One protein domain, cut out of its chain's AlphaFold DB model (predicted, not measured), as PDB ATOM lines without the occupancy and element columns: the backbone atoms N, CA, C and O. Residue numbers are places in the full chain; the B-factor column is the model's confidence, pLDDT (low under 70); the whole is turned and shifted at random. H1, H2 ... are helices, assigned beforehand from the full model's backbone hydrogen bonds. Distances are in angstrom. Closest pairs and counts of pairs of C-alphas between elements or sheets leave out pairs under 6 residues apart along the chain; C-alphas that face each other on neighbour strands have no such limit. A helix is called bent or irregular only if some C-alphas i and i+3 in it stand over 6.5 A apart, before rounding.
ATOM      1  N   ARG A 637     158.023 144.376  88.531       85.56
ATOM      2  CA  ARG A 637     157.571 143.878  87.213       85.56
ATOM      3  C   ARG A 637     157.299 142.362  87.164       85.56
ATOM      4  O   ARG A 637     156.575 141.908  86.287       85.56
ATOM      5  N   LEU A 638     157.895 141.576  88.067       87.81
ATOM      6  CA  LEU A 638     157.758 140.116  88.109       87.81
ATOM      7  C   LEU A 638     156.555 139.654  88.944       87.81
ATOM      8  O   LEU A 638     156.171 138.491  88.825       87.81
ATOM      9  N   LEU A 639     155.918 140.533  89.731       89.06
ATOM     10  CA  LEU A 639     154.750 140.184  90.553       89.06
ATOM     11  C   LEU A 639     153.634 139.548  89.711       89.06
ATOM     12  O   LEU A 639     153.178 138.450  90.017       89.06
ATOM     13  N   ALA A 640     153.288 140.172  88.583       86.38
ATOM     14  CA  ALA A 640     152.264 139.675  87.663       86.38
ATOM     15  C   ALA A 640     152.628 138.345  86.963       86.38
ATOM     16  O   ALA A 640     151.752 137.685  86.411       86.38
ATOM     17  N   SER A 641     153.907 137.940  86.975       83.81
ATOM     18  CA  SER A 641     154.353 136.634  86.453       83.81
ATOM     19  C   SER A 641     154.350 135.508  87.489       83.81
ATOM     20  O   SER A 641     154.438 134.345  87.104       83.81
ATOM     21  N   ILE A 642     154.242 135.832  88.785       86.75
ATOM     22  CA  ILE A 642     154.124 134.835  89.860       86.75
ATOM     23  C   ILE A 642     152.703 134.724  90.417       86.75
ATOM     24  O   ILE A 642     152.348 133.677  90.951       86.75
ATOM     25  N   ASP A 643     151.897 135.781  90.300       86.50
ATOM     26  CA  ASP A 643     150.548 135.846  90.850       86.50
ATOM     27  C   ASP A 643     149.677 136.821  90.036       86.50
ATOM     28  O   ASP A 643     149.945 138.022  89.953       86.50
ATOM     29  N   ALA A 644     148.602 136.293  89.448       84.50
ATOM     30  CA  ALA A 644     147.690 137.030  88.573       84.50
ATOM     31  C   ALA A 644     146.841 138.101  89.292       84.50
ATOM     32  O   ALA A 644     146.122 138.851  88.632       84.50
ATOM     33  N   ARG A 645     146.909 138.202  90.630       87.06
ATOM     34  CA  ARG A 645     146.297 139.299  91.401       87.06
ATOM     35  C   ARG A 645     147.007 140.639  91.185       87.06
ATOM     36  O   ARG A 645     146.405 141.680  91.443       87.06
ATOM     37  N   PHE A 646     148.255 140.633  90.712       85.56
ATOM     38  CA  PHE A 646     149.001 141.848  90.385       85.56
ATOM     39  C   PHE A 646     148.876 142.184  88.899       85.56
ATOM     40  O   PHE A 646     149.123 141.351  88.028       85.56
ATOM     41  N   THR A 647     148.538 143.434  88.594       73.81
ATOM     42  CA  THR A 647     148.562 143.950  87.222       73.81
ATOM     43  C   THR A 647     150.003 144.060  86.713       73.81
ATOM     44  O   THR A 647     150.854 144.538  87.469       73.81
ATOM     45  N   PRO A 648     150.299 143.703  85.447       62.84
ATOM     46  CA  PRO A 648     151.589 144.003  84.833       62.84
ATOM     47  C   PRO A 648     151.801 145.521  84.773       62.84
ATOM     48  O   PRO A 648     151.177 146.208  83.963       62.84
ATOM     49  N   ASP A 649     152.652 146.041  85.655       60.25
ATOM     50  CA  ASP A 649     153.023 147.454  85.646       60.25
ATOM     51  C   ASP A 649     153.938 147.730  84.444       60.25
ATOM     52  O   ASP A 649     154.858 146.952  84.172       60.25
ATOM     53  N   LYS A 650     153.646 148.791  83.685       48.03
ATOM     54  CA  LYS A 650     154.317 149.065  82.400       48.03
ATOM     55  C   LYS A 650     155.572 149.923  82.530       48.03
ATOM     56  O   LYS A 650     156.425 149.861  81.648       48.03
ATOM     57  N   ASP A 651     155.683 150.673  83.621       48.97
ATOM     58  CA  ASP A 651     156.692 151.710  83.811       48.97
ATOM     59  C   ASP A 651     157.614 151.384  85.001       48.97
ATOM     60  O   ASP A 651     157.174 150.894  86.045       48.97
ATOM     61  N   ASP A 652     158.911 151.683  84.864       58.41
ATOM     62  CA  ASP A 652     159.832 151.703  86.006       58.41
ATOM     63  C   ASP A 652     159.474 152.890  86.921       58.41
ATOM     64  O   ASP A 652     159.383 154.032  86.469       58.41
ATOM     65  N   ILE A 653     159.300 152.633  88.223       68.31
ATOM     66  CA  ILE A 653     158.992 153.680  89.214       68.31
ATOM     67  C   ILE A 653     160.129 154.711  89.242       68.31
ATOM     68  O   ILE A 653     161.286 154.342  89.455       68.31
ATOM     69  N   ASP A 654     159.794 156.001  89.126       68.50
ATOM     70  CA  ASP A 654     160.755 157.095  89.293       68.50
ATOM     71  C   ASP A 654     161.506 156.961  90.636       68.50
ATOM     72  O   ASP A 654     160.879 157.018  91.705       68.50
ATOM     73  N   PRO A 655     162.851 156.845  90.629       69.44
ATOM     74  CA  PRO A 655     163.661 156.843  91.841       69.44
ATOM     75  C   PRO A 655     163.386 158.032  92.774       69.44
ATOM     76  O   PRO A 655     163.538 157.888  93.987       69.44
ATOM     77  N   SER A 656     162.948 159.183  92.244       68.69
ATOM     78  CA  SER A 656     162.568 160.345  93.049       68.69
ATOM     79  C   SER A 656     161.237 160.159  93.783       68.69
ATOM     80  O   SER A 656     161.071 160.718  94.864       68.69
ATOM     81  N   GLU A 657     160.265 159.413  93.251       71.69
ATOM     82  CA  GLU A 657     159.054 159.026  93.993       71.69
ATOM     83  C   GLU A 657     159.359 157.934  95.013       71.69
ATOM     84  O   GLU A 657     158.978 158.049  96.180       71.69
ATOM     85  N   LEU A 658     160.119 156.922  94.590       75.81
ATOM     86  CA  LEU A 658     160.568 155.828  95.439       75.81
ATOM     87  C   LEU A 658     161.283 156.367  96.691       75.81
ATOM     88  O   LEU A 658     160.908 156.018  97.809       75.81
ATOM     89  N   ALA A 659     162.218 157.311  96.526       73.88
ATOM     90  CA  ALA A 659     162.955 157.954  97.617       73.88
ATOM     91  C   ALA A 659     162.099 158.771  98.608       73.88
ATOM     92  O   ALA A 659     162.541 158.979  99.736       73.88
ATOM     93  N   LYS A 660     160.896 159.228  98.228       73.88
ATOM     94  CA  LYS A 660     159.986 159.989  99.115       73.88
ATOM     95  C   LYS A 660     159.140 159.086 100.024       73.88
ATOM     96  O   LYS A 660     158.500 159.595 100.939       73.88
ATOM     97  N   SER A 661     159.093 157.782  99.744       82.44
ATOM     98  CA  SER A 661     158.139 156.834 100.341       82.44
ATOM     99  C   SER A 661     158.791 155.493 100.736       82.44
ATOM    100  O   SER A 661     158.102 154.494 100.945       82.44
ATOM    101  N   VAL A 662     160.127 155.440 100.845       88.38
ATOM    102  CA  VAL A 662     160.833 154.251 101.360       88.38
ATOM    103  C   VAL A 662     160.455 154.023 102.826       88.38
ATOM    104  O   VAL A 662     160.441 154.962 103.618       88.38
ATOM    105  N   LEU A 663     160.191 152.771 103.192       91.44
ATOM    106  CA  LEU A 663     159.982 152.350 104.571       91.44
ATOM    107  C   LEU A 663     161.200 152.691 105.449       91.44
ATOM    108  O   LEU A 663     162.344 152.408 105.085       91.44
ATOM    109  N   GLU A 664     160.945 153.272 106.621       90.56
ATOM    110  CA  GLU A 664     161.988 153.610 107.592       90.56
ATOM    111  C   GLU A 664     162.704 152.365 108.136       90.56
ATOM    112  O   GLU A 664     162.089 151.334 108.398       90.56
ATOM    113  N   MET A 665     164.018 152.468 108.356       90.94
ATOM    114  CA  MET A 665     164.889 151.312 108.650       90.94
ATOM    115  C   MET A 665     164.534 150.546 109.939       90.94
ATOM    116  O   MET A 665     164.885 149.374 110.068       90.94
ATOM    117  N   ASP A 666     163.881 151.206 110.897       94.88
ATOM    118  CA  ASP A 666     163.474 150.623 112.182       94.88
ATOM    119  C   ASP A 666     161.984 150.190 112.191       94.88
ATOM    120  O   ASP A 666     161.479 149.767 113.232       94.88
ATOM    121  N   ALA A 667     161.259 150.315 111.069       95.00
ATOM    122  CA  ALA A 667     159.809 150.114 111.000       95.00
ATOM    123  C   ALA A 667     159.399 148.691 110.571       95.00
ATOM    124  O   ALA A 667     159.778 148.205 109.507       95.00
ATOM    125  N   ASP A 668     158.547 148.054 111.378       96.06
ATOM    126  CA  ASP A 668     157.956 146.739 111.096       96.06
ATOM    127  C   ASP A 668     156.990 146.810 109.898       96.06
ATOM    128  O   ASP A 668     155.923 147.430 109.975       96.06
ATOM    129  N   TYR A 669     157.337 146.125 108.804       95.88
ATOM    130  CA  TYR A 669     156.545 146.088 107.568       95.88
ATOM    131  C   TYR A 669     155.093 145.619 107.777       95.88
ATOM    132  O   TYR A 669     154.206 146.037 107.036       95.88
ATOM    133  N   ARG A 670     154.816 144.808 108.809       95.69
ATOM    134  CA  ARG A 670     153.469 144.292 109.133       95.69
ATOM    135  C   ARG A 670     152.535 145.371 109.692       95.69
ATOM    136  O   ARG A 670     151.349 145.115 109.875       95.69
ATOM    137  N   ARG A 671     153.075 146.549 110.024       96.31
ATOM    138  CA  ARG A 671     152.371 147.679 110.659       96.31
ATOM    139  C   ARG A 671     152.560 149.007 109.916       96.31
ATOM    140  O   ARG A 671     152.067 150.031 110.383       96.31
ATOM    141  N   ALA A 672     153.297 149.003 108.808       94.94
ATOM    142  CA  ALA A 672     153.562 150.183 107.993       94.94
ATOM    143  C   ALA A 672     152.390 150.519 107.050       94.94
ATOM    144  O   ALA A 672     151.492 149.702 106.852       94.94
ATOM    145  N   ASP A 673     152.406 151.712 106.441       94.56
ATOM    146  CA  ASP A 673     151.450 152.062 105.382       94.56
ATOM    147  C   ASP A 673     151.649 151.107 104.183       94.56
ATOM    148  O   ASP A 673     152.754 151.051 103.634       94.56
ATOM    149  N   PRO A 674     150.608 150.380 103.724       93.94
ATOM    150  CA  PRO A 674     150.683 149.535 102.532       93.94
ATOM    151  C   PRO A 674     151.179 150.252 101.264       93.94
ATOM    152  O   PRO A 674     151.638 149.588 100.333       93.94
ATOM    153  N   LYS A 675     151.100 151.589 101.206       90.94
ATOM    154  CA  LYS A 675     151.597 152.420 100.099       90.94
ATOM    155  C   LYS A 675     153.108 152.648 100.125       90.94
ATOM    156  O   LYS A 675     153.656 152.951  99.061       90.94
ATOM    157  N   SER A 676     153.761 152.522 101.285       92.31
ATOM    158  CA  SER A 676     155.216 152.664 101.415       92.31
ATOM    159  C   SER A 676     155.941 151.633 100.557       92.31
ATOM    160  O   SER A 676     155.493 150.495 100.403       92.31
ATOM    161  N   PHE A 677     157.081 152.026 100.003       91.00
ATOM    162  CA  PHE A 677     157.944 151.158  99.216       91.00
ATOM    163  C   PHE A 677     159.045 150.529 100.071       91.00
ATOM    164  O   PHE A 677     159.607 151.147 100.972       91.00
ATOM    165  N   LEU A 678     159.418 149.306  99.725       91.06
ATOM    166  CA  LEU A 678     160.641 148.658 100.177       91.06
ATOM    167  C   LEU A 678     161.792 149.022  99.231       91.06
ATOM    168  O   LEU A 678     161.584 149.506  98.118       91.06
ATOM    169  N   PHE A 679     163.034 148.757  99.639       86.88
ATOM    170  CA  PHE A 679     164.205 149.123  98.833       86.88
ATOM    171  C   PHE A 679     164.345 148.317  97.517       86.88
ATOM    172  O   PHE A 679     165.115 148.679  96.629       86.88
ATOM    173  N   SER A 680     163.558 147.251  97.358       88.44
ATOM    174  CA  SER A 680     163.333 146.520  96.103       88.44
ATOM    175  C   SER A 680     162.484 147.274  95.066       88.44
ATOM    176  O   SER A 680     162.372 146.824  93.924       88.44
ATOM    177  N   GLY A 681     161.830 148.373  95.455       88.75
ATOM    178  CA  GLY A 681     160.779 149.044  94.685       88.75
ATOM    179  C   GLY A 681     159.385 148.418  94.829       88.75
ATOM    180  O   GLY A 681     158.431 148.994  94.323       88.75
ATOM    181  N   ILE A 682     159.239 147.281  95.521       90.06
ATOM    182  CA  ILE A 682     157.942 146.631  95.800       90.06
ATOM    183  C   ILE A 682     157.263 147.334  96.988       90.06
ATOM    184  O   ILE A 682     157.937 147.736  97.937       90.06
ATOM    185  N   ARG A 683     155.937 147.509  96.959       91.69
ATOM    186  CA  ARG A 683     155.183 148.129  98.063       91.69
ATOM    187  C   ARG A 683     154.974 147.165  99.231       91.69
ATOM    188  O   ARG A 683     154.819 145.960  99.041       91.69
ATOM    189  N   VAL A 684     154.859 147.707 100.442       95.25
ATOM    190  CA  VAL A 684     154.500 146.946 101.653       95.25
ATOM    191  C   VAL A 684     153.194 146.168 101.447       95.25
ATOM    192  O   VAL A 684     153.136 144.980 101.752       95.25
ATOM    193  N   GLY A 685     152.171 146.792 100.854       94.69
ATOM    194  CA  GLY A 685     150.895 146.138 100.554       94.69
ATOM    195  C   GLY A 685     150.996 144.995  99.542       94.69
ATOM    196  O   GLY A 685     150.234 144.039  99.632       94.69
ATOM    197  N   GLU A 686     151.956 145.051  98.616       93.75
ATOM    198  CA  GLU A 686     152.192 143.982  97.635       93.75
ATOM    199  C   GLU A 686     152.860 142.770  98.302       93.75
ATOM    200  O   GLU A 686     152.447 141.637  98.072       93.75
ATOM    201  N   VAL A 687     153.811 142.999  99.217       95.44
ATOM    202  CA  VAL A 687     154.404 141.935 100.050       95.44
ATOM    203  C   VAL A 687     153.372 141.299 100.985       95.44
ATOM    204  O   VAL A 687     153.333 140.078 101.106       95.44
ATOM    205  N   LEU A 688     152.502 142.098 101.610       96.31
ATOM    206  CA  LEU A 688     151.419 141.577 102.453       96.31
ATOM    207  C   LEU A 688     150.369 140.793 101.644       96.31
ATOM    208  O   LEU A 688     149.785 139.852 102.171       96.31
ATOM    209  N   ALA A 689     150.148 141.142 100.372       95.12
ATOM    210  CA  ALA A 689     149.257 140.400  99.481       95.12
ATOM    211  C   ALA A 689     149.870 139.080  98.975       95.12
ATOM    212  O   ALA A 689     149.132 138.104  98.821       95.12
ATOM    213  N   LEU A 690     151.191 139.032  98.743       94.56
ATOM    214  CA  LEU A 690     151.930 137.795  98.443       94.56
ATOM    215  C   LEU A 690     151.881 136.797  99.607       94.56
ATOM    216  O   LEU A 690     151.693 135.608  99.375       94.56
ATOM    217  N   GLY A 691     152.039 137.280 100.842       94.00
ATOM    218  CA  GLY A 691     152.044 136.445 102.042       94.00
ATOM    219  C   GLY A 691     153.362 135.689 102.239       94.00
ATOM    220  O   GLY A 691     154.432 136.297 102.353       94.00
ATOM    221  N   ASP A 692     153.271 134.364 102.321       93.69
ATOM    222  CA  ASP A 692     154.352 133.474 102.748       93.69
ATOM    223  C   ASP A 692     154.678 132.450 101.660       93.69
ATOM    224  O   ASP A 692     153.788 131.971 100.960       93.69
ATOM    225  N   PHE A 693     155.964 132.122 101.520       94.62
ATOM    226  CA  PHE A 693     156.494 131.255 100.464       94.62
ATOM    227  C   PHE A 693     156.104 131.640  99.016       94.62
ATOM    228  O   PHE A 693     155.817 130.747  98.212       94.62
ATOM    229  N   PRO A 694     156.158 132.927  98.604       95.06
ATOM    230  CA  PRO A 694     156.051 133.270  97.186       95.06
ATOM    231  C   PRO A 694     157.179 132.612  96.370       95.06
ATOM    232  O   PRO A 694     158.182 132.139  96.913       95.06
ATOM    233  N   ASN A 695     157.044 132.592  95.040       94.50
ATOM    234  CA  ASN A 695     158.056 132.009  94.155       94.50
ATOM    235  C   ASN A 695     159.324 132.887  94.106       94.50
ATOM    236  O   ASN A 695     159.507 133.721  93.213       94.50
ATOM    237  N   TYR A 696     160.210 132.696  95.083       95.56
ATOM    238  CA  TYR A 696     161.442 133.463  95.236       95.56
ATOM    239  C   TYR A 696     162.450 133.224  94.110       95.56
ATOM    240  O   TYR A 696     163.237 134.123  93.803       95.56
ATOM    241  N   ALA A 697     162.422 132.056  93.466       94.06
ATOM    242  CA  ALA A 697     163.273 131.773  92.314       94.06
ATOM    243  C   ALA A 697     162.887 132.646  91.108       94.06
ATOM    244  O   ALA A 697     163.742 133.305  90.516       94.06
ATOM    245  N   ALA A 698     161.586 132.753  90.817       93.19
ATOM    246  CA  ALA A 698     161.075 133.680  89.812       93.19
ATOM    247  C   ALA A 698     161.347 135.146  90.199       93.19
ATOM    248  O   ALA A 698     161.946 135.874  89.413       93.19
ATOM    249  N   LEU A 699     161.011 135.565  91.428       92.69
ATOM    250  CA  LEU A 699     161.218 136.942  91.915       92.69
ATOM    251  C   LEU A 699     162.683 137.402  91.927       92.69
ATOM    252  O   LEU A 699     162.948 138.601  91.849       92.69
ATOM    253  N   SER A 700     163.634 136.481  92.081       92.88
ATOM    254  CA  SER A 700     165.065 136.800  92.052       92.88
ATOM    255  C   SER A 700     165.718 136.589  90.687       92.88
ATOM    256  O   SER A 700     166.856 137.020  90.511       92.88
ATOM    257  N   GLU A 701     165.026 135.950  89.738       92.75
ATOM    258  CA  GLU A 701     165.574 135.388  88.491       92.75
ATOM    259  C   GLU A 701     166.803 134.474  88.729       92.75
ATOM    260  O   GLU A 701     167.674 134.330  87.867       92.75
TER     261      GLU A 701
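This is residues 637 to 701 of the 1049 residues of an uncharacterized protein of Purpureocillium lilacinum (UniProt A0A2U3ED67). With little regular structure, this is a loop-rich domain in which four short helices are strung along a stretch that circles round, H1 and H4 meeting where the two ends of the printed part come together. The 65 printed residues hold H1, H2, H3 and H4 in chain order, with no named strand; the class is all helix, though named elements hold only 22 residues. It is compact, with a radius of gyration of the C-alphas of 12.0 A and spans of 28 by 26 by 20 A.

H1, residues 637 to 642, begins at C-alpha 637 (157.571, 143.878, 87.213) and measures 10.0 A; it is only just irregular, C-alphas 637 and 640 being 6.8 A apart. H2 is residues 655 to 658. H3, residues 684 to 690, measures 10.0 A. H4, residues 696 to 700, ends at C-alpha 700 (165.065, 136.800, 92.052).

H1 and H4 touch, their closest C-alphas, of Leu 638 and Leu 699, 6.0 A apart. H1 and H3 are only just apart, at 8.4 A. H2 touches no helix. Every O i to N i+4 pair is within hydrogen-bond range in H3 and H4, and 1 of 2 in H1; H2 is too short for such a pair.

The printed part has no cut. The links H1 to H2 and H2 to H3 are long. Residues 648 to 656 have pLDDT under 70.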